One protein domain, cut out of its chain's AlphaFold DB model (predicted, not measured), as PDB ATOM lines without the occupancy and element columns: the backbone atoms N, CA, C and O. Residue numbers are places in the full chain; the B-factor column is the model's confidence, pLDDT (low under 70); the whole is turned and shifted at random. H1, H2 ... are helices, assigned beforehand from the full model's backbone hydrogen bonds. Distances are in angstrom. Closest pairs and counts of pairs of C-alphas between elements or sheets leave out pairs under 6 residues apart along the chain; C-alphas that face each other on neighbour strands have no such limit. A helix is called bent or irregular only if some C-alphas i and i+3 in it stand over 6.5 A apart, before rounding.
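AT A GLANCE: This is residues 157 to 328 of the 329 residues of an uncharacterized protein of Setaria italica (UniProt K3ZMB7). The long helix H6 runs through the core, with H1 and H2 packed along one side of it, H3 and H4 on the opposite side, and H5 crossing it near its first residues. H9 covers H1 and H2 on their side away from H6, while H7 lies by H4, and residues 279 to 284 stick out. The printed part has 172 residues with ten named helices, H1 to H10 in chain order, and no named strand: the class is all helix. It is compact, with a radius of gyration of the C-alphas of 17.1 A and spans of 52 by 42 by 24 A.

IN THESE COORDINATES: H1, residues 158 to 172, begins at C-alpha 158 (75.346, 197.715, 141.666) and is 20.4 A long. H2 is residues 175 to 186, 16.7 A, and H3 is residues 194 to 199. H4, residues 202 to 216, is irregular: C-alphas 208 and 211 are 8.6 A apart. H5 is residues 230 to 239. H6, residues 251 to 268, begins at C-alpha 251 (80.434, 174.074, 163.600) and is 26.0 A long. H7 is residues 272 to 279, H8 residues 291 to 301 and H9 residues 305 to 315. H10, residues 325 to 328, ends at C-alpha 328 (81.217, 204.844, 138.598).

HOW THE PARTS SIT: H4 and H6 are the hubs, touching four helices each. H1 touches H6 at a steep tilt of 44 degrees, opposite ways, the closest C-alphas being those of Lys 163 and Arg 267, 6.4 A apart. H2 touches H6 about perpendicular, at 85 degrees, with the C-alphas of Gln 186 and Pro 259 closest at 5.7 A. H5 touches H6 at 82 degrees, about perpendicular, closest at the C-alphas of Ala 235 and Ile 257, 6.4 A. H4 touches H6 at C-alphas 216 and 261, 5.4 A, their closest. H4 also touches H3, closest at C-alphas 199 and 205, 4.5 A, and H7, closest at C-alphas 207 and 274, 6.9 A. H4 and H8 only just touch, with 3 pairs of C-alphas within 8 A, the closest being 203 and 294 at 6.7 A. H9 touches H2, closest at C-alphas 181 and 312, 6.4 A. H10 touches no helix but is near H1. Every O i to N i+4 pair is within hydrogen-bond range in H1, H2, H3, H5, H7, H8 and H9, against 6 of 11 in H4 and 13 of 14 in H6; H10 is too short for such a pair.

THE WHOLE: The C-alphas farthest apart, those of Asn 224 and Phe 328, are 53.3 A apart. The printed part has no cut. The links H4 to H5, H5 to H6 and H7 to H8 are long. The mean pLDDT of the printed part is 84.6; residues 211 to 213 and 270 to 291 are under 70.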
ATOM      1  N   SER A 157      74.771 200.133 138.257       89.56
ATOM      2  CA  SER A 157      76.047 199.403 138.269       89.56
ATOM      3  C   SER A 157      76.196 198.457 139.465       89.56
ATOM      4  O   SER A 157      77.109 197.628 139.500       89.56
ATOM      5  N   TYR A 158      75.303 198.539 140.454       86.69
ATOM      6  CA  TYR A 158      75.346 197.715 141.666       86.69
ATOM      7  C   TYR A 158      75.361 196.191 141.398       86.69
ATOM      8  O   TYR A 158      76.111 195.474 142.073       86.69
ATOM      9  N   PRO A 159      74.613 195.656 140.409       86.69
ATOM     10  CA  PRO A 159      74.645 194.225 140.098       86.69
ATOM     11  C   PRO A 159      75.983 193.793 139.491       86.69
ATOM     12  O   PRO A 159      76.520 192.745 139.859       86.69
ATOM     13  N   ALA A 160      76.551 194.623 138.610       91.00
ATOM     14  CA  ALA A 160      77.863 194.396 138.009       91.00
ATOM     15  C   ALA A 160      78.971 194.419 139.072       91.00
ATOM     16  O   ALA A 160      79.779 193.494 139.126       91.00
ATOM     17  N   LEU A 161      78.939 195.390 139.994       93.25
ATOM     18  CA  LEU A 161      79.842 195.440 141.147       93.25
ATOM     19  C   LEU A 161      79.802 194.143 141.954       93.25
ATOM     20  O   LEU A 161      80.843 193.570 142.278       93.25
ATOM     21  N   TYR A 162      78.597 193.677 142.298       93.06
ATOM     22  CA  TYR A 162      78.477 192.453 143.074       93.06
ATOM     23  C   TYR A 162      79.000 191.241 142.310       93.06
ATOM     24  O   TYR A 162      79.686 190.414 142.902       93.06
ATOM     25  N   LYS A 163      78.689 191.137 141.016       92.38
ATOM     26  CA  LYS A 163      79.198 190.067 140.160       92.38
ATOM     27  C   LYS A 163      80.729 190.045 140.161       92.38
ATOM     28  O   LYS A 163      81.291 188.983 140.403       92.38
ATOM     29  N   GLU A 164      81.385 191.177 139.915       94.81
ATOM     30  CA  GLU A 164      82.852 191.248 139.856       94.81
ATOM     31  C   GLU A 164      83.494 190.816 141.178       94.81
ATOM     32  O   GLU A 164      84.368 189.946 141.200       94.81
ATOM     33  N   LEU A 165      82.997 191.340 142.303       96.19
ATOM     34  CA  LEU A 165      83.482 190.957 143.630       96.19
ATOM     35  C   LEU A 165      83.204 189.483 143.937       96.19
ATOM     36  O   LEU A 165      84.068 188.794 144.479       96.19
ATOM     37  N   HIS A 166      82.018 188.988 143.580       95.19
ATOM     38  CA  HIS A 166      81.644 187.592 143.762       95.19
ATOM     39  C   HIS A 166      82.576 186.654 143.002       95.19
ATOM     40  O   HIS A 166      83.160 185.743 143.593       95.19
ATOM     41  N   ASP A 167      82.728 186.881 141.699       94.94
ATOM     42  CA  ASP A 167      83.502 186.009 140.827       94.94
ATOM     43  C   ASP A 167      84.986 186.028 141.237       94.94
ATOM     44  O   ASP A 167      85.637 184.983 141.299       94.94
ATOM     45  N   TYR A 168      85.511 187.194 141.621       97.06
ATOM     46  CA  TYR A 168      86.877 187.322 142.117       97.06
ATOM     47  C   TYR A 168      87.099 186.586 143.448       97.06
ATOM     48  O   TYR A 168      87.992 185.742 143.547       97.06
ATOM     49  N   VAL A 169      86.249 186.819 144.453       97.12
ATOM     50  CA  VAL A 169      86.347 186.167 145.774       97.12
ATOM     51  C   VAL A 169      86.142 184.654 145.691       97.12
ATOM     52  O   VAL A 169      86.761 183.901 146.438       97.12
ATOM     53  N   LYS A 170      85.268 184.178 144.803       94.81
ATOM     54  CA  LYS A 170      84.950 182.749 144.718       94.81
ATOM     55  C   LYS A 170      85.978 181.956 143.915       94.81
ATOM     56  O   LYS A 170      86.263 180.807 144.267       94.81
ATOM     57  N   PHE A 171      86.502 182.542 142.838       94.44
ATOM     58  CA  PHE A 171      87.260 181.797 141.831       94.44
ATOM     59  C   PHE A 171      88.720 182.226 141.681       94.44
ATOM     60  O   PHE A 171      89.507 181.424 141.186       94.44
ATOM     61  N   LYS A 172      89.101 183.445 142.087       96.06
ATOM     62  CA  LYS A 172      90.444 183.989 141.810       96.06
ATOM     63  C   LYS A 172      91.360 184.067 143.031       96.06
ATOM     64  O   LYS A 172      92.573 184.027 142.865       96.06
ATOM     65  N   ILE A 173      90.817 184.154 144.247       96.69
ATOM     66  CA  ILE A 173      91.640 184.287 145.461       96.69
ATOM     67  C   ILE A 173      91.978 182.927 146.103       96.69
ATOM     68  O   ILE A 173      91.211 181.966 145.986       96.69
ATOM     69  N   PRO A 174      93.092 182.840 146.856       96.19
ATOM     70  CA  PRO A 174      93.412 181.679 147.679       96.19
ATOM     71  C   PRO A 174      92.290 181.277 148.649       96.19
ATOM     72  O   PRO A 174      91.620 182.124 149.247       96.19
ATOM     73  N   LYS A 175      92.134 179.965 148.887       95.31
ATOM     74  CA  LYS A 175      91.049 179.418 149.725       95.31
ATOM     75  C   LYS A 175      91.035 179.949 151.157       95.31
ATOM     76  O   LYS A 175      89.958 180.180 151.692       95.31
ATOM     77  N   HIS A 176      92.196 180.202 151.755       95.56
ATOM     78  CA  HIS A 176      92.267 180.762 153.106       95.56
ATOM     79  C   HIS A 176      91.703 182.195 153.169       95.56
ATOM     80  O   HIS A 176      90.985 182.528 154.109       95.56
ATOM     81  N   HIS A 177      91.943 183.029 152.147       97.44
ATOM     82  CA  HIS A 177      91.325 184.355 152.057       97.44
ATOM     83  C   HIS A 177      89.818 184.256 151.817       97.44
ATOM     84  O   HIS A 177      89.059 184.969 152.466       97.44
ATOM     85  N   PHE A 178      89.385 183.339 150.947       97.56
ATOM     86  CA  PHE A 178      87.967 183.065 150.716       97.56
ATOM     87  C   PHE A 178      87.240 182.671 152.009       97.56
ATOM     88  O   PHE A 178      86.216 183.265 152.341       97.56
ATOM     89  N   HIS A 179      87.791 181.731 152.782       97.25
ATOM     90  CA  HIS A 179      87.218 181.324 154.071       97.25
ATOM     91  C   HIS A 179      87.176 182.480 155.068       97.25
ATOM     92  O   HIS A 179      86.146 182.694 155.700       97.25
ATOM     93  N   ALA A 180      88.249 183.266 155.167       96.69
ATOM     94  CA  ALA A 180      88.282 184.417 156.063       96.69
ATOM     95  C   ALA A 180      87.203 185.460 155.712       96.69
ATOM     96  O   ALA A 180      86.532 185.961 156.609       96.69
ATOM     97  N   ILE A 181      86.991 185.747 154.421       97.25
ATOM     98  CA  ILE A 181      85.932 186.663 153.968       97.25
ATOM     99  C   ILE A 181      84.546 186.115 154.332       97.25
ATOM    100  O   ILE A 181      83.712 186.863 154.834       97.25
ATOM    101  N   LEU A 182      84.299 184.816 154.134       96.81
ATOM    102  CA  LEU A 182      83.028 184.191 154.516       96.81
ATOM    103  C   LEU A 182      82.758 184.293 156.026       96.81
ATOM    104  O   LEU A 182      81.641 184.623 156.419       96.81
ATOM    105  N   LEU A 183      83.770 184.068 156.867       95.56
ATOM    106  CA  LEU A 183      83.633 184.187 158.326       95.56
ATOM    107  C   LEU A 183      83.339 185.625 158.761       95.56
ATOM    108  O   LEU A 183      82.504 185.838 159.635       95.56
ATOM    109  N   VAL A 184      83.972 186.620 158.132       94.88
ATOM    110  CA  VAL A 184      83.654 188.033 158.394       94.88
ATOM    111  C   VAL A 184      82.226 188.352 157.956       94.88
ATOM    112  O   VAL A 184      81.486 188.983 158.708       94.88
ATOM    113  N   LEU A 185      81.807 187.862 156.784       94.44
ATOM    114  CA  LEU A 185      80.447 188.053 156.286       94.44
ATOM    115  C   LEU A 185      79.386 187.505 157.239       94.44
ATOM    116  O   LEU A 185      78.331 188.116 157.355       94.44
ATOM    117  N   GLN A 186      79.651 186.408 157.951       92.06
ATOM    118  CA  GLN A 186      78.712 185.876 158.943       92.06
ATOM    119  C   GLN A 186      78.363 186.890 160.047       92.06
ATOM    120  O   GLN A 186      77.256 186.839 160.578       92.06
ATOM    121  N   ASN A 187      79.275 187.812 160.363       92.44
ATOM    122  CA  ASN A 187      79.084 188.838 161.391       92.44
ATOM    123  C   ASN A 187      78.458 190.130 160.848       92.44
ATOM    124  O   ASN A 187      78.152 191.037 161.620       92.44
ATOM    125  N   VAL A 188      78.258 190.238 159.532       93.81
ATOM    126  CA  VAL A 188      77.576 191.389 158.936       93.81
ATOM    127  C   VAL A 188      76.083 191.316 159.290       93.81
ATOM    128  O   VAL A 188      75.488 190.235 159.182       93.81
ATOM    129  N   PRO A 189      75.449 192.441 159.681       91.50
ATOM    130  CA  PRO A 189      74.029 192.468 160.009       91.50
ATOM    131  C   PRO A 189      73.168 191.775 158.952       91.50
ATOM    132  O   PRO A 189      73.401 191.919 157.749       91.50
ATOM    133  N   ASN A 190      72.174 191.019 159.418       89.31
ATOM    134  CA  ASN A 190      71.240 190.220 158.620       89.31
ATOM    135  C   ASN A 190      71.840 189.006 157.883       89.31
ATOM    136  O   ASN A 190      71.076 188.186 157.380       89.31
ATOM    137  N   VAL A 191      73.167 188.828 157.809       91.50
ATOM    138  CA  VAL A 191      73.761 187.698 157.065       91.50
ATOM    139  C   VAL A 191      73.618 186.374 157.817       91.50
ATOM    140  O   VAL A 191      73.336 185.347 157.204       91.50
ATOM    141  N   ALA A 192      73.748 186.359 159.146       88.94
ATOM    142  CA  ALA A 192      73.607 185.131 159.935       88.94
ATOM    143  C   ALA A 192      72.195 184.508 159.863       88.94
ATOM    144  O   ALA A 192      72.049 183.292 159.960       88.94
ATOM    145  N   ASN A 193      71.157 185.316 159.656       89.62
ATOM    146  CA  ASN A 193      69.760 184.893 159.533       89.62
ATOM    147  C   ASN A 193      69.167 185.266 158.163       89.62
ATOM    148  O   ASN A 193      67.960 185.474 158.032       89.62
ATOM    149  N   TRP A 194      70.009 185.335 157.128       91.44
ATOM    150  CA  TRP A 194      69.637 185.892 155.827       91.44
ATOM    151  C   TRP A 194      68.414 185.219 155.189       91.44
ATOM    152  O   TRP A 194      67.630 185.910 154.548       91.44
ATOM    153  N   GLN A 195      68.213 183.907 155.384       90.50
ATOM    154  CA  GLN A 195      67.049 183.185 154.850       90.50
ATOM    155  C   GLN A 195      65.740 183.709 155.452       90.50
ATOM    156  O   GLN A 195      64.777 183.931 154.723       90.50
ATOM    157  N   GLN A 196      65.724 183.978 156.763       88.94
ATOM    158  CA  GLN A 196      64.578 184.579 157.444       88.94
ATOM    159  C   GLN A 196      64.333 185.994 156.910       88.94
ATOM    160  O   GLN A 196      63.218 186.317 156.517       88.94
ATOM    161  N   VAL A 197      65.379 186.816 156.799       86.88
ATOM    162  CA  VAL A 197      65.264 188.188 156.272       86.88
ATOM    163  C   VAL A 197      64.723 188.186 154.839       86.88
ATOM    164  O   VAL A 197      63.811 188.944 154.520       86.88
ATOM    165  N   VAL A 198      65.224 187.290 153.990       84.50
ATOM    166  CA  VAL A 198      64.757 187.100 152.612       84.50
ATOM    167  C   VAL A 198      63.296 186.648 152.558       84.50
ATOM    168  O   VAL A 198      62.544 187.160 151.733       84.50
ATOM    169  N   SER A 199      62.867 185.747 153.448       82.94
ATOM    170  CA  SER A 199      61.477 185.268 153.481       82.94
ATOM    171  C   SER A 199      60.449 186.346 153.839       82.94
ATOM    172  O   SER A 199      59.285 186.211 153.479       82.94
ATOM    173  N   THR A 200      60.876 187.445 154.477       78.81
ATOM    174  CA  THR A 200      60.008 188.590 154.821       78.81
ATOM    175  C   THR A 200      59.795 189.576 153.671       78.81
ATOM    176  O   THR A 200      59.389 190.705 153.910       78.81
ATOM    177  N   ASN A 201      60.137 189.213 152.435       75.81
ATOM    178  CA  ASN A 201      59.859 190.007 151.242       75.81
ATOM    179  C   ASN A 201      59.454 189.062 150.104       75.81
ATOM    180  O   ASN A 201      60.170 188.102 149.821       75.81
ATOM    181  N   SER A 202      58.335 189.331 149.425       70.94
ATOM    182  CA  SER A 202      57.803 188.405 148.412       70.94
ATOM    183  C   SER A 202      58.761 188.181 147.233       70.94
ATOM    184  O   SER A 202      58.927 187.045 146.787       70.94
ATOM    185  N   VAL A 203      59.449 189.230 146.772       72.06
ATOM    186  CA  VAL A 203      60.408 189.190 145.652       72.06
ATOM    187  C   VAL A 203      61.593 188.269 145.961       72.06
ATOM    188  O   VAL A 203      61.923 187.355 145.196       72.06
ATOM    189  N   LEU A 204      62.237 188.491 147.105       76.94
ATOM    190  CA  LEU A 204      63.394 187.726 147.541       76.94
ATOM    191  C   LEU A 204      62.985 186.303 147.943       76.94
ATOM    192  O   LEU A 204      63.692 185.361 147.592       76.94
ATOM    193  N   SER A 205      61.837 186.132 148.606       78.38
ATOM    194  CA  SER A 205      61.282 184.825 148.979       78.38
ATOM    195  C   SER A 205      60.983 183.958 147.754       78.38
ATOM    196  O   SER A 205      61.379 182.794 147.700       78.38
ATOM    197  N   THR A 206      60.375 184.531 146.712       74.19
ATOM    198  CA  THR A 206      60.128 183.829 145.440       74.19
ATOM    199  C   THR A 206      61.438 183.363 144.809       74.19
ATOM    200  O   THR A 206      61.556 182.224 144.364       74.19
ATOM    201  N   THR A 207      62.463 184.216 144.836       75.81
ATOM    202  CA  THR A 207      63.786 183.871 144.300       75.81
ATOM    203  C   THR A 207      64.479 182.783 145.122       75.81
ATOM    204  O   THR A 207      65.149 181.917 144.561       75.81
ATOM    205  N   LEU A 208      64.321 182.816 146.448       81.12
ATOM    206  CA  LEU A 208      64.865 181.804 147.352       81.12
ATOM    207  C   LEU A 208      64.234 180.441 147.080       81.12
ATOM    208  O   LEU A 208      64.956 179.454 147.036       81.12
ATOM    209  N   ASN A 209      62.919 180.409 146.867       77.25
ATOM    210  CA  ASN A 209      62.132 179.189 146.693       77.25
ATOM    211  C   ASN A 209      62.055 178.693 145.241       77.25
ATOM    212  O   ASN A 209      61.458 177.647 144.979       77.25
ATOM    213  N   PHE A 210      62.685 179.393 144.292       72.31
ATOM    214  CA  PHE A 210      62.816 178.915 142.919       72.31
ATOM    215  C   PHE A 210      63.483 177.525 142.906       72.31
ATOM    216  O   PHE A 210      64.488 177.308 143.584       72.31
ATOM    217  N   ASN A 211      62.916 176.569 142.159       65.75
ATOM    218  CA  ASN A 211      63.287 175.145 142.212       65.75
ATOM    219  C   ASN A 211      63.236 174.539 143.635       65.75
ATOM    220  O   ASN A 211      64.164 173.846 144.068       65.75
ATOM    221  N   GLN A 212      62.150 174.817 144.367       64.25
ATOM    222  CA  GLN A 212      61.869 174.306 145.720       64.25
ATOM    223  C   GLN A 212      62.907 174.718 146.784       64.25
ATOM    224  O   GLN A 212      63.023 174.079 147.824       64.25
ATOM    225  N   GLY A 213      63.716 175.750 146.525       66.31
ATOM    226  CA  GLY A 213      64.700 176.280 147.481       66.31
ATOM    227  C   GLY A 213      65.910 175.389 147.781       66.31
ATOM    228  O   GLY A 213      66.822 175.808 148.496       66.31
ATOM    229  N   SER A 214      65.986 174.211 147.158       73.19
ATOM    230  CA  SER A 214      67.050 173.210 147.346       73.19
ATOM    231  C   SER A 214      68.474 173.746 147.123       73.19
ATOM    232  O   SER A 214      69.433 173.282 147.736       73.19
ATOM    233  N   SER A 215      68.631 174.767 146.275       75.31
ATOM    234  CA  SER A 215      69.939 175.346 145.926       75.31
ATOM    235  C   SER A 215      70.608 176.110 147.074       75.31
ATOM    236  O   SER A 215      71.831 176.293 147.065       75.31
ATOM    237  N   TYR A 216      69.825 176.560 148.058       85.81
ATOM    238  CA  TYR A 216      70.301 177.427 149.136       85.81
ATOM    239  C   TYR A 216      70.141 176.822 150.529       85.81
ATOM    240  O   TYR A 216      70.402 177.503 151.522       85.81
ATOM    241  N   THR A 217      69.774 175.543 150.609       85.12
ATOM    242  CA  THR A 217      69.694 174.806 151.867       85.12
ATOM    243  C   THR A 217      71.047 174.814 152.579       85.12
ATOM    244  O   THR A 217      72.110 174.567 151.986       85.12
ATOM    245  N   ILE A 218      71.003 175.119 153.875       90.06
ATOM    246  CA  ILE A 218      72.133 174.945 154.780       90.06
ATOM    247  C   ILE A 218      72.020 173.515 155.317       90.06
ATOM    248  O   ILE A 218      71.098 173.246 156.085       90.06
ATOM    249  N   PRO A 219      72.904 172.589 154.908       91.44
ATOM    250  CA  PRO A 219      72.818 171.212 155.358       91.44
ATOM    251  C   PRO A 219      73.033 171.139 156.873       91.44
ATOM    252  O   PRO A 219      73.878 171.848 157.423       91.44
ATOM    253  N   THR A 220      72.290 170.260 157.536       91.56
ATOM    254  CA  THR A 220      72.393 169.989 158.973       91.56
ATOM    255  C   THR A 220      72.966 168.597 159.213       91.56
ATOM    256  O   THR A 220      72.974 167.753 158.316       91.56
ATOM    257  N   ASN A 221      73.494 168.361 160.414       91.88
ATOM    258  CA  ASN A 221      73.779 167.002 160.867       91.88
ATOM    259  C   ASN A 221      72.481 166.356 161.338       91.88
ATOM    260  O   ASN A 221      71.670 167.021 161.985       91.88
ATOM    261  N   ILE A 222      72.324 165.064 161.073       89.75
ATOM    262  CA  ILE A 222      71.264 164.268 161.691       89.75
ATOM    263  C   ILE A 222      71.826 163.429 162.839       89.75
ATOM    264  O   ILE A 222      73.028 163.155 162.909       89.75
ATOM    265  N   TYR A 223      70.943 162.992 163.731       87.81
ATOM    266  CA  TYR A 223      71.298 162.049 164.783       87.81
ATOM    267  C   TYR A 223      71.781 160.715 164.183       87.81
ATOM    268  O   TYR A 223      71.226 160.248 163.190       87.81
ATOM    269  N   ASN A 224      72.820 160.113 164.775       86.81
ATOM    270  CA  ASN A 224      73.440 158.853 164.331       86.81
ATOM    271  C   ASN A 224      73.953 158.838 162.878       86.81
ATOM    272  O   ASN A 224      74.006 157.788 162.239       86.81
ATOM    273  N   GLN A 225      74.354 159.994 162.347       91.25
ATOM    274  CA  GLN A 225      74.919 160.083 161.005       91.25
ATOM    275  C   GLN A 225      76.224 159.271 160.887       91.25
ATOM    276  O   GLN A 225      77.225 159.583 161.530       91.25
ATOM    277  N   THR A 226      76.228 158.251 160.027       90.12
ATOM    278  CA  THR A 226      77.387 157.365 159.800       90.12
ATOM    279  C   THR A 226      78.276 157.813 158.639       90.12
ATOM    280  O   THR A 226      79.405 157.345 158.502       90.12
ATOM    281  N   CYS A 227      77.795 158.726 157.791       92.00
ATOM    282  CA  CYS A 227      78.565 159.315 156.699       92.00
ATOM    283  C   CYS A 227      77.987 160.668 156.264       92.00
ATOM    284  O   CYS A 227      76.812 160.952 156.484       92.00
ATOM    285  N   LEU A 228      78.794 161.497 155.593       93.56
ATOM    286  CA  LEU A 228      78.306 162.760 155.032       93.56
ATOM    287  C   LEU A 228      77.257 162.546 153.930       93.56
ATOM    288  O   LEU A 228      77.488 161.804 152.966       93.56
ATOM    289  N   TYR A 229      76.159 163.293 154.003       92.12
ATOM    290  CA  TYR A 229      75.135 163.343 152.961       92.12
ATOM    291  C   TYR A 229      75.619 164.065 151.692       92.12
ATOM    292  O   TYR A 229      76.566 164.860 151.749       92.12
ATOM    293  N   PRO A 230      74.989 163.822 150.522       90.62
ATOM    294  CA  PRO A 230      75.367 164.462 149.258       90.62
ATOM    295  C   PRO A 230      75.440 165.996 149.321       90.62
ATOM    296  O   PRO A 230      76.373 166.593 148.779       90.62
ATOM    297  N   GLU A 231      74.514 166.641 150.030       90.31
ATOM    298  CA  GLU A 231      74.482 168.101 150.182       90.31
ATOM    299  C   GLU A 231      75.652 168.631 151.016       90.31
ATOM    300  O   GLU A 231      76.300 169.606 150.631       90.31
ATOM    301  N   GLN A 232      75.983 167.946 152.115       93.69
ATOM    302  CA  GLN A 232      77.146 168.258 152.950       93.69
ATOM    303  C   GLN A 232      78.444 168.087 152.147       93.69
ATOM    304  O   GLN A 232      79.283 168.985 152.119       93.69
ATOM    305  N   LYS A 233      78.580 166.970 151.416       93.12
ATOM    306  CA  LYS A 233      79.722 166.708 150.522       93.12
ATOM    307  C   LYS A 233      79.876 167.809 149.471       93.12
ATOM    308  O   LYS A 233      80.990 168.256 149.205       93.12
ATOM    309  N   THR A 234      78.766 168.255 148.889       91.88
ATOM    310  CA  THR A 234      78.751 169.328 147.888       91.88
ATOM    311  C   THR A 234      79.184 170.658 148.501       91.88
ATOM    312  O   THR A 234      80.042 171.334 147.937       91.88
ATOM    313  N   ALA A 235      78.667 171.005 149.680       93.00
ATOM    314  CA  ALA A 235      79.026 172.237 150.374       93.00
ATOM    315  C   ALA A 235      80.523 172.283 150.746       93.00
ATOM    316  O   ALA A 235      81.192 173.284 150.486       93.00
ATOM    317  N   LEU A 236      81.086 171.178 151.256       95.00
ATOM    318  CA  LEU A 236      82.525 171.077 151.539       95.00
ATOM    319  C   LEU A 236      83.375 171.180 150.267       95.00
ATOM    320  O   LEU A 236      84.385 171.884 150.258       95.00
ATOM    321  N   ARG A 237      82.937 170.552 149.165       93.62
ATOM    322  CA  ARG A 237      83.613 170.661 147.862       93.62
ATOM    323  C   ARG A 237      83.666 172.107 147.372       93.62
ATOM    324  O   ARG A 237      84.718 172.544 146.917       93.62
ATOM    325  N   MET A 238      82.572 172.862 147.489       91.94
ATOM    326  CA  MET A 238      82.535 174.280 147.098       91.94
ATOM    327  C   MET A 238      83.511 175.129 147.923       91.94
ATOM    328  O   MET A 238      84.163 176.034 147.394       91.94
ATOM    329  N   LEU A 239      83.675 174.792 149.204       94.94
ATOM    330  CA  LEU A 239      84.665 175.412 150.080       94.94
ATOM    331  C   LEU A 239      86.102 174.943 149.797       94.94
ATOM    332  O   LEU A 239      87.040 175.573 150.277       94.94
ATOM    333  N   GLY A 240      86.304 173.886 149.008       94.44
ATOM    334  CA  GLY A 240      87.616 173.262 148.819       94.44
ATOM    335  C   GLY A 240      88.125 172.553 150.078       94.44
ATOM    336  O   GLY A 240      89.330 172.393 150.238       94.44
ATOM    337  N   ILE A 241      87.224 172.164 150.984       94.19
ATOM    338  CA  ILE A 241      87.565 171.434 152.204       94.19
ATOM    339  C   ILE A 241      87.521 169.934 151.884       94.19
ATOM    340  O   ILE A 241      86.477 169.439 151.441       94.19
ATOM    341  N   PRO A 242      88.622 169.187 152.081       89.94
ATOM    342  CA  PRO A 242      88.621 167.750 151.859       89.94
ATOM    343  C   PRO A 242      87.687 167.071 152.866       89.94
ATOM    344  O   PRO A 242      87.746 167.334 154.062       89.94
ATOM    345  N   LYS A 243      86.825 166.172 152.378       83.38
ATOM    346  CA  LYS A 243      85.869 165.439 153.226       83.38
ATOM    347  C   LYS A 243      86.538 164.452 154.195       83.38
ATOM    348  O   LYS A 243      85.972 164.160 155.239       83.38
ATOM    349  N   GLY A 244      87.696 163.891 153.831       82.31
ATOM    350  CA  GLY A 244      88.326 162.786 154.567       82.31
ATOM    351  C   GLY A 244      87.348 161.644 154.896       82.31
ATOM    352  O   GLY A 244      86.444 161.346 154.110       82.31
ATOM    353  N   ASN A 245      87.514 161.067 156.088       85.50
ATOM    354  CA  ASN A 245      86.601 160.087 156.698       85.50
ATOM    355  C   ASN A 245      85.560 160.751 157.616       85.50
ATOM    356  O   ASN A 245      85.030 160.122 158.529       85.50
ATOM    357  N   GLN A 246      85.301 162.046 157.425       91.56
ATOM    358  CA  GLN A 246      84.376 162.787 158.265       91.56
ATOM    359  C   GLN A 246      82.962 162.215 158.126       91.56
ATOM    360  O   GLN A 246      82.488 161.958 157.017       91.56
ATOM    361  N   ILE A 247      82.286 162.039 159.261       92.69
ATOM    362  CA  ILE A 247      80.926 161.495 159.315       92.69
ATOM    363  C   ILE A 247      79.854 162.577 159.419       92.69
ATOM    364  O   ILE A 247      78.740 162.314 158.998       92.69
ATOM    365  N   SER A 248      80.185 163.782 159.896       93.69
ATOM    366  CA  SER A 248      79.262 164.902 160.165       93.69
ATOM    367  C   SER A 248      79.963 166.244 159.960       93.69
ATOM    368  O   SER A 248      81.140 166.332 160.294       93.69
ATOM    369  N   ILE A 249      79.290 167.303 159.502       94.62
ATOM    370  CA  ILE A 249      79.906 168.639 159.346       94.62
ATOM    371  C   ILE A 249      80.195 169.311 160.700       94.62
ATOM    372  O   ILE A 249      79.435 169.154 161.653       94.62
ATOM    373  N   THR A 250      81.291 170.068 160.805       94.06
ATOM    374  CA  THR A 250      81.679 170.757 162.052       94.06
ATOM    375  C   THR A 250      80.994 172.124 162.195       94.06
ATOM    376  O   THR A 250      80.581 172.710 161.189       94.06
ATOM    377  N   PRO A 251      80.930 172.707 163.411       92.94
ATOM    378  CA  PRO A 251      80.434 174.074 163.600       92.94
ATOM    379  C   PRO A 251      81.169 175.114 162.742       92.94
ATOM    380  O   PRO A 251      80.535 175.983 162.149       92.94
ATOM    381  N   TYR A 252      82.492 174.979 162.595       93.25
ATOM    382  CA  TYR A 252      83.300 175.827 161.712       93.25
ATOM    383  C   TYR A 252      82.886 175.696 160.236       93.25
ATOM    384  O   TYR A 252      82.761 176.689 159.523       93.25
ATOM    385  N   GLN A 253      82.622 174.477 159.764       95.25
ATOM    386  CA  GLN A 253      82.149 174.274 158.394       95.25
ATOM    387  C   GLN A 253      80.756 174.879 158.194       95.25
ATOM    388  O   GLN A 253      80.526 175.529 157.181       95.25
ATOM    389  N   ILE A 254      79.843 174.755 159.163       93.31
ATOM    390  CA  ILE A 254      78.521 175.406 159.108       93.31
ATOM    391  C   ILE A 254      78.664 176.936 159.033       93.31
ATOM    392  O   ILE A 254      77.983 177.576 158.225       93.31
ATOM    393  N   ALA A 255      79.577 177.507 159.825       92.88
ATOM    394  CA  ALA A 255      79.914 178.931 159.826       92.88
ATOM    395  C   ALA A 255      80.410 179.433 158.455       92.88
ATOM    396  O   ALA A 255      80.116 180.557 158.070       92.88
ATOM    397  N   LEU A 256      81.073 178.585 157.662       95.44
ATOM    398  CA  LEU A 256      81.455 178.904 156.281       95.44
ATOM    399  C   LEU A 256      80.330 178.671 155.263       95.44
ATOM    400  O   LEU A 256      80.145 179.461 154.336       95.44
ATOM    401  N   ILE A 257      79.577 177.579 155.407       95.12
ATOM    402  CA  ILE A 257      78.543 177.181 154.441       95.12
ATOM    403  C   ILE A 257      77.403 178.202 154.407       95.12
ATOM    404  O   ILE A 257      76.910 178.543 153.334       95.12
ATOM    405  N   ARG A 258      76.988 178.718 155.564       93.88
ATOM    406  CA  ARG A 258      75.882 179.678 155.664       93.88
ATOM    407  C   ARG A 258      76.106 180.968 154.847       93.88
ATOM    408  O   ARG A 258      75.271 181.248 153.984       93.88
ATOM    409  N   PRO A 259      77.186 181.744 155.062       94.69
ATOM    410  CA  PRO A 259      77.482 182.923 154.254       94.69
ATOM    411  C   PRO A 259      77.797 182.559 152.798       94.69
ATOM    412  O   PRO A 259      77.459 183.342 151.919       94.69
ATOM    413  N   LEU A 260      78.342 181.368 152.502       94.69
ATOM    414  CA  LEU A 260      78.503 180.898 151.119       94.69
ATOM    415  C   LEU A 260      77.154 180.767 150.395       94.69
ATOM    416  O   LEU A 260      77.017 181.223 149.262       94.69
ATOM    417  N   ARG A 261      76.134 180.180 151.039       92.75
ATOM    418  CA  ARG A 261      74.790 180.071 150.444       92.75
ATOM    419  C   ARG A 261      74.173 181.440 150.179       92.75
ATOM    420  O   ARG A 261      73.599 181.639 149.112       92.75
ATOM    421  N   PHE A 262      74.348 182.384 151.098       92.38
ATOM    422  CA  PHE A 262      73.934 183.770 150.889       92.38
ATOM    423  C   PHE A 262      74.685 184.439 149.727       92.38
ATOM    424  O   PHE A 262      74.076 185.105 148.887       92.38
ATOM    425  N   PHE A 263      76.003 184.237 149.661       91.19
ATOM    426  CA  PHE A 263      76.872 184.784 148.623       91.19
ATOM    427  C   PHE A 263      76.419 184.335 147.225       91.19
ATOM    428  O   PHE A 263      76.260 185.159 146.318       91.19
ATOM    429  N   ASP A 264      76.094 183.049 147.091       89.81
ATOM    430  CA  ASP A 264      75.590 182.453 145.854       89.81
ATOM    431  C   ASP A 264      74.155 182.890 145.538       89.81
ATOM    432  O   ASP A 264      73.842 183.204 144.389       89.81
ATOM    433  N   PHE A 265      73.284 182.976 146.548       88.81
ATOM    434  CA  PHE A 265      71.920 183.491 146.397       88.81
ATOM    435  C   PHE A 265      71.916 184.901 145.795       88.81
ATOM    436  O   PHE A 265      71.258 185.158 144.785       88.81
ATOM    437  N   LYS A 266      72.725 185.805 146.358       87.06
ATOM    438  CA  LYS A 266      72.842 187.192 145.894       87.06
ATOM    439  C   LYS A 266      73.402 187.289 144.468       87.06
ATOM    440  O   LYS A 266      73.065 188.231 143.759       87.06
ATOM    441  N   ARG A 267      74.192 186.306 144.010       86.56
ATOM    442  CA  ARG A 267      74.718 186.254 142.631       86.56
ATOM    443  C   ARG A 267      73.679 185.765 141.624       86.56
ATOM    444  O   ARG A 267      73.662 186.240 140.487       86.56
ATOM    445  N   ASN A 268      72.851 184.813 142.037       80.12
ATOM    446  CA  ASN A 268      71.949 184.058 141.168       80.12
ATOM    447  C   ASN A 268      70.540 184.657 141.050       80.12
ATOM    448  O   ASN A 268      69.718 184.123 140.308       80.12
ATOM    449  N   ARG A 269      70.252 185.750 141.766       73.88
ATOM    450  CA  ARG A 269      68.940 186.414 141.741       73.88
ATOM    451  C   ARG A 269      68.678 187.333 140.534       73.88
ATOM    452  O   ARG A 269      67.549 187.774 140.365       73.88
ATOM    453  N   ILE A 270      69.693 187.671 139.733       61.50
ATOM    454  CA  ILE A 270      69.589 188.741 138.723       61.50
ATOM    455  C   ILE A 270      68.765 188.289 137.493       61.50
ATOM    456  O   ILE A 270      69.115 187.321 136.818       61.50
ATOM    457  N   ALA A 271      67.695 189.048 137.221       48.38
ATOM    458  CA  ALA A 271      66.862 189.162 136.011       48.38
ATOM    459  C   ALA A 271      66.172 187.896 135.453       48.38
ATOM    460  O   ALA A 271      64.958 187.763 135.594       48.38
ATOM    461  N   HIS A 272      66.886 186.938 134.857       50.56
ATOM    462  CA  HIS A 272      66.238 185.894 134.038       50.56
ATOM    463  C   HIS A 272      65.353 184.913 134.825       50.56
ATOM    464  O   HIS A 272      64.448 184.302 134.265       50.56
ATOM    465  N   ARG A 273      65.593 184.748 136.132       53.00
ATOM    466  CA  ARG A 273      64.811 183.826 136.980       53.00
ATOM    467  C   ARG A 273      63.544 184.458 137.556       53.00
ATOM    468  O   ARG A 273      62.607 183.730 137.867       53.00
ATOM    469  N   MET A 274      63.504 185.787 137.672       55.38
ATOM    470  CA  MET A 274      62.319 186.512 138.145       55.38
ATOM    471  C   MET A 274      61.253 186.598 137.049       55.38
ATOM    472  O   MET A 274      60.086 186.338 137.320       55.38
ATOM    473  N   GLU A 275      61.668 186.860 135.807       51.34
ATOM    474  CA  GLU A 275      60.788 186.821 134.630       51.34
ATOM    475  C   GLU A 275      60.277 185.394 134.365       51.34
ATOM    476  O   GLU A 275      59.074 185.180 134.217       51.34
ATOM    477  N   ALA A 276      61.163 184.390 134.414       49.09
ATOM    478  CA  ALA A 276      60.786 182.992 134.196       49.09
ATOM    479  C   ALA A 276      59.840 182.435 135.278       49.09
ATOM    480  O   ALA A 276      58.924 181.684 134.955       49.09
ATOM    481  N   GLY A 277      60.026 182.804 136.553       51.75
ATOM    482  CA  GLY A 277      59.166 182.351 137.654       51.75
ATOM    483  C   GLY A 277      57.740 182.915 137.611       51.75
ATOM    484  O   GLY A 277      56.809 182.256 138.075       51.75
ATOM    485  N   LEU A 278      57.555 184.103 137.031       50.81
ATOM    486  CA  LEU A 278      56.241 184.732 136.851       50.81
ATOM    487  C   LEU A 278      55.526 184.184 135.606       50.81
ATOM    488  O   LEU A 278      54.361 183.794 135.699       50.81
ATOM    489  N   CYS A 279      56.241 184.042 134.481       50.31
ATOM    490  CA  CYS A 279      55.695 183.446 133.258       50.31
ATOM    491  C   CYS A 279      55.322 181.962 133.429       50.31
ATOM    492  O   CYS A 279      54.276 181.544 132.939       50.31
ATOM    493  N   ALA A 280      56.124 181.169 134.151       49.00
ATOM    494  CA  ALA A 280      55.865 179.738 134.354       49.00
ATOM    495  C   ALA A 280      54.616 179.439 135.206       49.00
ATOM    496  O   ALA A 280      54.087 178.334 135.138       49.00
ATOM    497  N   ASN A 281      54.130 180.414 135.982       49.59
ATOM    498  CA  ASN A 281      52.960 180.272 136.854       49.59
ATOM    499  C   ASN A 281      51.728 181.045 136.344       49.59
ATOM    500  O   ASN A 281      50.775 181.236 137.096       49.59
ATOM    501  N   GLY A 282      51.745 181.531 135.094       44.72
ATOM    502  CA  GLY A 282      50.610 182.249 134.497       44.72
ATOM    503  C   GLY A 282      50.272 183.584 135.174       44.72
ATOM    504  O   GLY A 282      49.176 184.107 134.986       44.72
ATOM    505  N   MET A 283      51.190 184.137 135.971       45.78
ATOM    506  CA  MET A 283      50.977 185.386 136.697       45.78
ATOM    507  C   MET A 283      51.394 186.579 135.837       45.78
ATOM    508  O   MET A 283      52.493 186.617 135.285       45.78
ATOM    509  N   THR A 284      50.523 187.583 135.736       47.12
ATOM    510  CA  THR A 284      50.833 188.847 135.061       47.12
ATOM    511  C   THR A 284      51.961 189.556 135.812       47.12
ATOM    512  O   THR A 284      51.899 189.688 137.035       47.12
ATOM    513  N   LEU A 285      52.989 190.020 135.091       48.94
ATOM    514  CA  LEU A 285      54.068 190.839 135.649       48.94
ATOM    515  C   LEU A 285      53.459 192.078 136.316       48.94
ATOM    516  O   LEU A 285      53.076 193.038 135.648       48.94
ATOM    517  N   GLN A 286      53.355 192.067 137.646       49.75
ATOM    518  CA  GLN A 286      53.096 193.297 138.380       49.75
ATOM    519  C   GLN A 286      54.274 194.240 138.113       49.75
ATOM    520  O   GLN A 286      55.432 193.829 138.229       49.75
ATOM    521  N   ARG A 287      53.982 195.505 137.775       44.72
ATOM    522  CA  ARG A 287      54.955 196.564 137.414       44.72
ATOM    523  C   ARG A 287      56.158 196.679 138.376       44.72
ATOM    524  O   ARG A 287      57.204 197.188 137.994       44.72
ATOM    525  N   TYR A 288      56.012 196.181 139.604       47.53
ATOM    526  CA  TYR A 288      56.951 196.286 140.723       47.53
ATOM    527  C   TYR A 288      57.976 195.132 140.832       47.53
ATOM    528  O   TYR A 288      58.937 195.239 141.593       47.53
ATOM    529  N   PHE A 289      57.831 194.043 140.063       55.66
ATOM    530  CA  PHE A 289      58.772 192.906 140.031       55.66
ATOM    531  C   PHE A 289      59.841 193.076 138.933       55.66
ATOM    532  O   PHE A 289      59.970 192.254 138.029       55.66
ATOM    533  N   SER A 290      60.621 194.159 139.000       63.50
ATOM    534  CA  SER A 290      61.718 194.427 138.057       63.50
ATOM    535  C   SER A 290      63.089 194.030 138.620       63.50
ATOM    536  O   SER A 290      63.284 193.945 139.836       63.50
ATOM    537  N   ALA A 291      64.080 193.845 137.738       68.12
ATOM    538  CA  ALA A 291      65.474 193.641 138.145       68.12
ATOM    539  C   ALA A 291      65.982 194.797 139.035       68.12
ATOM    540  O   ALA A 291      66.541 194.550 140.104       68.12
ATOM    541  N   LYS A 292      65.671 196.050 138.658       71.38
ATOM    542  CA  LYS A 292      65.962 197.259 139.457       71.38
ATOM    543  C   LYS A 292      65.348 197.150 140.860       71.38
ATOM    544  O   LYS A 292      66.046 197.371 141.845       71.38
ATOM    545  N   GLY A 293      64.079 196.743 140.967       70.38
ATOM    546  CA  GLY A 293      63.393 196.549 142.251       70.38
ATOM    547  C   GLY A 293      64.052 195.489 143.142       70.38
ATOM    548  O   GLY A 293      64.263 195.724 144.330       70.38
ATOM    549  N   SER A 294      64.457 194.351 142.571       74.12
ATOM    550  CA  SER A 294      65.155 193.274 143.297       74.12
ATOM    551  C   SER A 294      66.495 193.725 143.889       74.12
ATOM    552  O   SER A 294      66.831 193.415 145.043       74.12
ATOM    553  N   ASP A 295      67.257 194.512 143.129       78.19
ATOM    554  CA  ASP A 295      68.535 195.036 143.596       78.19
ATOM    555  C   ASP A 295      68.369 196.138 144.639       78.19
ATOM    556  O   ASP A 295      69.119 196.144 145.618       78.19
ATOM    557  N   ILE A 296      67.348 196.994 144.503       76.62
ATOM    558  CA  ILE A 296      66.963 197.979 145.526       76.62
ATOM    559  C   ILE A 296      66.628 197.279 146.840       76.62
ATOM    560  O   ILE A 296      67.255 197.564 147.863       76.62
ATOM    561  N   VAL A 297      65.700 196.320 146.818       77.44
ATOM    562  CA  VAL A 297      65.280 195.591 148.023       77.44
ATOM    563  C   VAL A 297      66.472 194.900 148.671       77.44
ATOM    564  O   VAL A 297      66.643 194.962 149.888       77.44
ATOM    565  N   THR A 298      67.343 194.275 147.879       81.25
ATOM    566  CA  THR A 298      68.536 193.645 148.448       81.25
ATOM    567  C   THR A 298      69.465 194.672 149.081       81.25
ATOM    568  O   THR A 298      69.933 194.444 150.194       81.25
ATOM    569  N   ARG A 299      69.770 195.776 148.392       84.50
ATOM    570  CA  ARG A 299      70.664 196.809 148.924       84.50
ATOM    571  C   ARG A 299      70.134 197.352 150.249       84.50
ATOM    572  O   ARG A 299      70.911 197.489 151.182       84.50
ATOM    573  N   VAL A 300      68.825 197.564 150.358       82.88
ATOM    574  CA  VAL A 300      68.173 198.013 151.597       82.88
ATOM    575  C   VAL A 300      68.249 196.961 152.709       82.88
ATOM    576  O   VAL A 300      68.525 197.297 153.855       82.88
ATOM    577  N   ARG A 301      68.030 195.677 152.397       85.50
ATOM    578  CA  ARG A 301      68.059 194.594 153.401       85.50
ATOM    579  C   ARG A 301      69.473 194.213 153.842       85.50
ATOM    580  O   ARG A 301      69.659 193.747 154.966       85.50
ATOM    581  N   PHE A 302      70.460 194.405 152.968       90.56
ATOM    582  CA  PHE A 302      71.849 193.989 153.162       90.56
ATOM    583  C   PHE A 302      72.851 195.088 152.748       90.56
ATOM    584  O   PHE A 302      73.740 194.824 151.926       90.56
ATOM    585  N   PRO A 303      72.755 196.310 153.309       90.44
ATOM    586  CA  PRO A 303      73.510 197.474 152.827       90.44
ATOM    587  C   PRO A 303      75.020 197.308 153.002       90.44
ATOM    588  O   PRO A 303      75.808 197.777 152.184       90.44
ATOM    589  N   LEU A 304      75.432 196.569 154.034       94.81
ATOM    590  CA  LEU A 304      76.828 196.429 154.435       94.81
ATOM    591  C   LEU A 304      77.559 195.255 153.768       94.81
ATOM    592  O   LEU A 304      78.781 195.188 153.828       94.81
ATOM    593  N   VAL A 305      76.872 194.357 153.063       94.62
ATOM    594  CA  VAL A 305      77.517 193.147 152.518       94.62
ATOM    595  C   VAL A 305      78.616 193.473 151.508       94.62
ATOM    596  O   VAL A 305      79.719 192.948 151.619       94.62
ATOM    597  N   ILE A 306      78.339 194.331 150.520       95.25
ATOM    598  CA  ILE A 306      79.360 194.704 149.528       95.25
ATOM    599  C   ILE A 306      80.477 195.556 150.150       95.25
ATOM    600  O   ILE A 306      81.639 195.206 149.933       95.25
ATOM    601  N   PRO A 307      80.173 196.603 150.948       96.38
ATOM    602  CA  PRO A 307      81.196 197.352 151.676       96.38
ATOM    603  C   PRO A 307      82.174 196.474 152.465       96.38
ATOM    604  O   PRO A 307      83.385 196.665 152.362       96.38
ATOM    605  N   TYR A 308      81.680 195.467 153.191       96.75
ATOM    606  CA  TYR A 308      82.544 194.565 153.955       96.75
ATOM    607  C   TYR A 308      83.387 193.648 153.061       96.75
ATOM    608  O   TYR A 308      84.553 193.420 153.367       96.75
ATOM    609  N   ILE A 309      82.859 193.166 151.927       96.62
ATOM    610  CA  ILE A 309      83.671 192.404 150.959       96.62
ATOM    611  C   ILE A 309      84.826 193.265 150.434       96.62
ATOM    612  O   ILE A 309      85.965 192.804 150.407       96.62
ATOM    613  N   GLN A 310      84.551 194.515 150.046       96.88
ATOM    614  CA  GLN A 310      85.594 195.431 149.578       96.88
ATOM    615  C   GLN A 310      86.632 195.714 150.666       96.88
ATOM    616  O   GLN A 310      87.828 195.647 150.387       96.88
ATOM    617  N   LEU A 311      86.192 195.964 151.904       97.38
ATOM    618  CA  LEU A 311      87.084 196.215 153.034       97.38
ATOM    619  C   LEU A 311      88.012 195.023 153.300       97.38
ATOM    620  O   LEU A 311      89.218 195.201 153.464       97.38
ATOM    621  N   GLU A 312      87.479 193.801 153.295       97.00
ATOM    622  CA  GLU A 312      88.290 192.607 153.531       97.00
ATOM    623  C   GLU A 312      89.277 192.332 152.388       97.00
ATOM    624  O   GLU A 312      90.412 191.919 152.655       97.00
ATOM    625  N   LEU A 313      88.893 192.609 151.137       97.75
ATOM    626  CA  LEU A 313      89.805 192.573 149.991       97.75
ATOM    627  C   LEU A 313      90.895 193.646 150.101       97.75
ATOM    628  O   LEU A 313      92.059 193.355 149.830       97.75
ATOM    629  N   GLN A 314      90.551 194.864 150.529       97.38
ATOM    630  CA  GLN A 314      91.505 195.958 150.723       97.38
ATOM    631  C   GLN A 314      92.530 195.608 151.806       97.38
ATOM    632  O   GLN A 314      93.730 195.742 151.581       97.38
ATOM    633  N   ARG A 315      92.076 195.089 152.954       96.19
ATOM    634  CA  ARG A 315      92.943 194.657 154.067       96.19
ATOM    635  C   ARG A 315      93.899 193.524 153.697       96.19
ATOM    636  O   ARG A 315      94.933 193.367 154.333       96.19
ATOM    637  N   ARG A 316      93.566 192.744 152.666       95.56
ATOM    638  CA  ARG A 316      94.403 191.655 152.134       95.56
ATOM    639  C   ARG A 316      95.265 192.075 150.943       95.56
ATOM    640  O   ARG A 316      95.964 191.231 150.397       95.56
ATOM    641  N   GLY A 317      95.202 193.336 150.507       96.00
ATOM    642  CA  GLY A 317      95.920 193.805 149.315       96.00
ATOM    643  C   GLY A 317      95.405 193.198 148.002       96.00
ATOM    644  O   GLY A 317      96.137 193.128 147.020       96.00
ATOM    645  N   LEU A 318      94.155 192.728 147.982       96.94
ATOM    646  CA  LEU A 318      93.540 192.058 146.831       96.94
ATOM    647  C   LEU A 318      92.608 192.984 146.038       96.94
ATOM    648  O   LEU A 318      92.372 192.745 144.858       96.94
ATOM    649  N   LEU A 319      92.087 194.052 146.657       96.38
ATOM    650  CA  LEU A 319      91.116 194.943 146.006       96.38
ATOM    651  C   LEU A 319      91.698 195.663 144.779       96.38
ATOM    652  O   LEU A 319      90.990 195.846 143.797       96.38
ATOM    653  N   SER A 320      92.984 196.020 144.799       93.75
ATOM    654  CA  SER A 320      93.659 196.706 143.687       93.75
ATOM    655  C   SER A 320      93.810 195.855 142.422       93.75
ATOM    656  O   SER A 320      94.195 196.380 141.385       93.75
ATOM    657  N   GLN A 321      93.529 194.551 142.494       94.81
ATOM    658  CA  GLN A 321      93.530 193.653 141.335       94.81
ATOM    659  C   GLN A 321      92.209 193.705 140.549       94.81
ATOM    660  O   GLN A 321      92.079 193.050 139.515       94.81
ATOM    661  N   LEU A 322      91.220 194.448 141.052       93.81
ATOM    662  CA  LEU A 322      89.941 194.688 140.399       93.81
ATOM    663  C   LEU A 322      89.910 196.103 139.828       93.81
ATOM    664  O   LEU A 322      90.110 197.073 140.561       93.81
ATOM    665  N   ASP A 323      89.580 196.229 138.544       91.75
ATOM    666  CA  ASP A 323      89.253 197.531 137.969       91.75
ATOM    667  C   ASP A 323      87.770 197.843 138.192       91.75
ATOM    668  O   ASP A 323      86.894 197.413 137.444       91.75
ATOM    669  N   LEU A 324      87.488 198.561 139.281       93.50
ATOM    670  CA  LEU A 324      86.127 198.968 139.638       93.50
ATOM    671  C   LEU A 324      85.774 200.371 139.136       93.50
ATOM    672  O   LEU A 324      84.608 200.749 139.204       93.50
ATOM    673  N   ASN A 325      86.738 201.150 138.633       89.56
ATOM    674  CA  ASN A 325      86.494 202.530 138.201       89.56
ATOM    675  C   ASN A 325      85.423 202.666 137.107       89.56
ATOM    676  O   ASN A 325      84.621 203.597 137.217       89.56
ATOM    677  N   PRO A 326      85.329 201.758 136.111       93.06
ATOM    678  CA  PRO A 326      84.290 201.832 135.087       93.06
ATOM    679  C   PRO A 326      82.861 201.801 135.640       93.06
ATOM    680  O   PRO A 326      81.948 202.282 134.981       93.06
ATOM    681  N   LEU A 327      82.654 201.271 136.850       91.81
ATOM    682  CA  LEU A 327      81.329 201.145 137.464       91.81
ATOM    683  C   LEU A 327      80.767 202.469 138.003       91.81
ATOM    684  O   LEU A 327      79.608 202.500 138.408       91.81
ATOM    685  N   PHE A 328      81.571 203.535 138.033       87.81
ATOM    686  CA  PHE A 328      81.217 204.844 138.598       87.81
ATOM    687  C   PHE A 328      80.954 205.929 137.544       87.81
ATOM    688  O   PHE A 328      80.826 207.098 137.917       87.81
TER     689      PHE A 328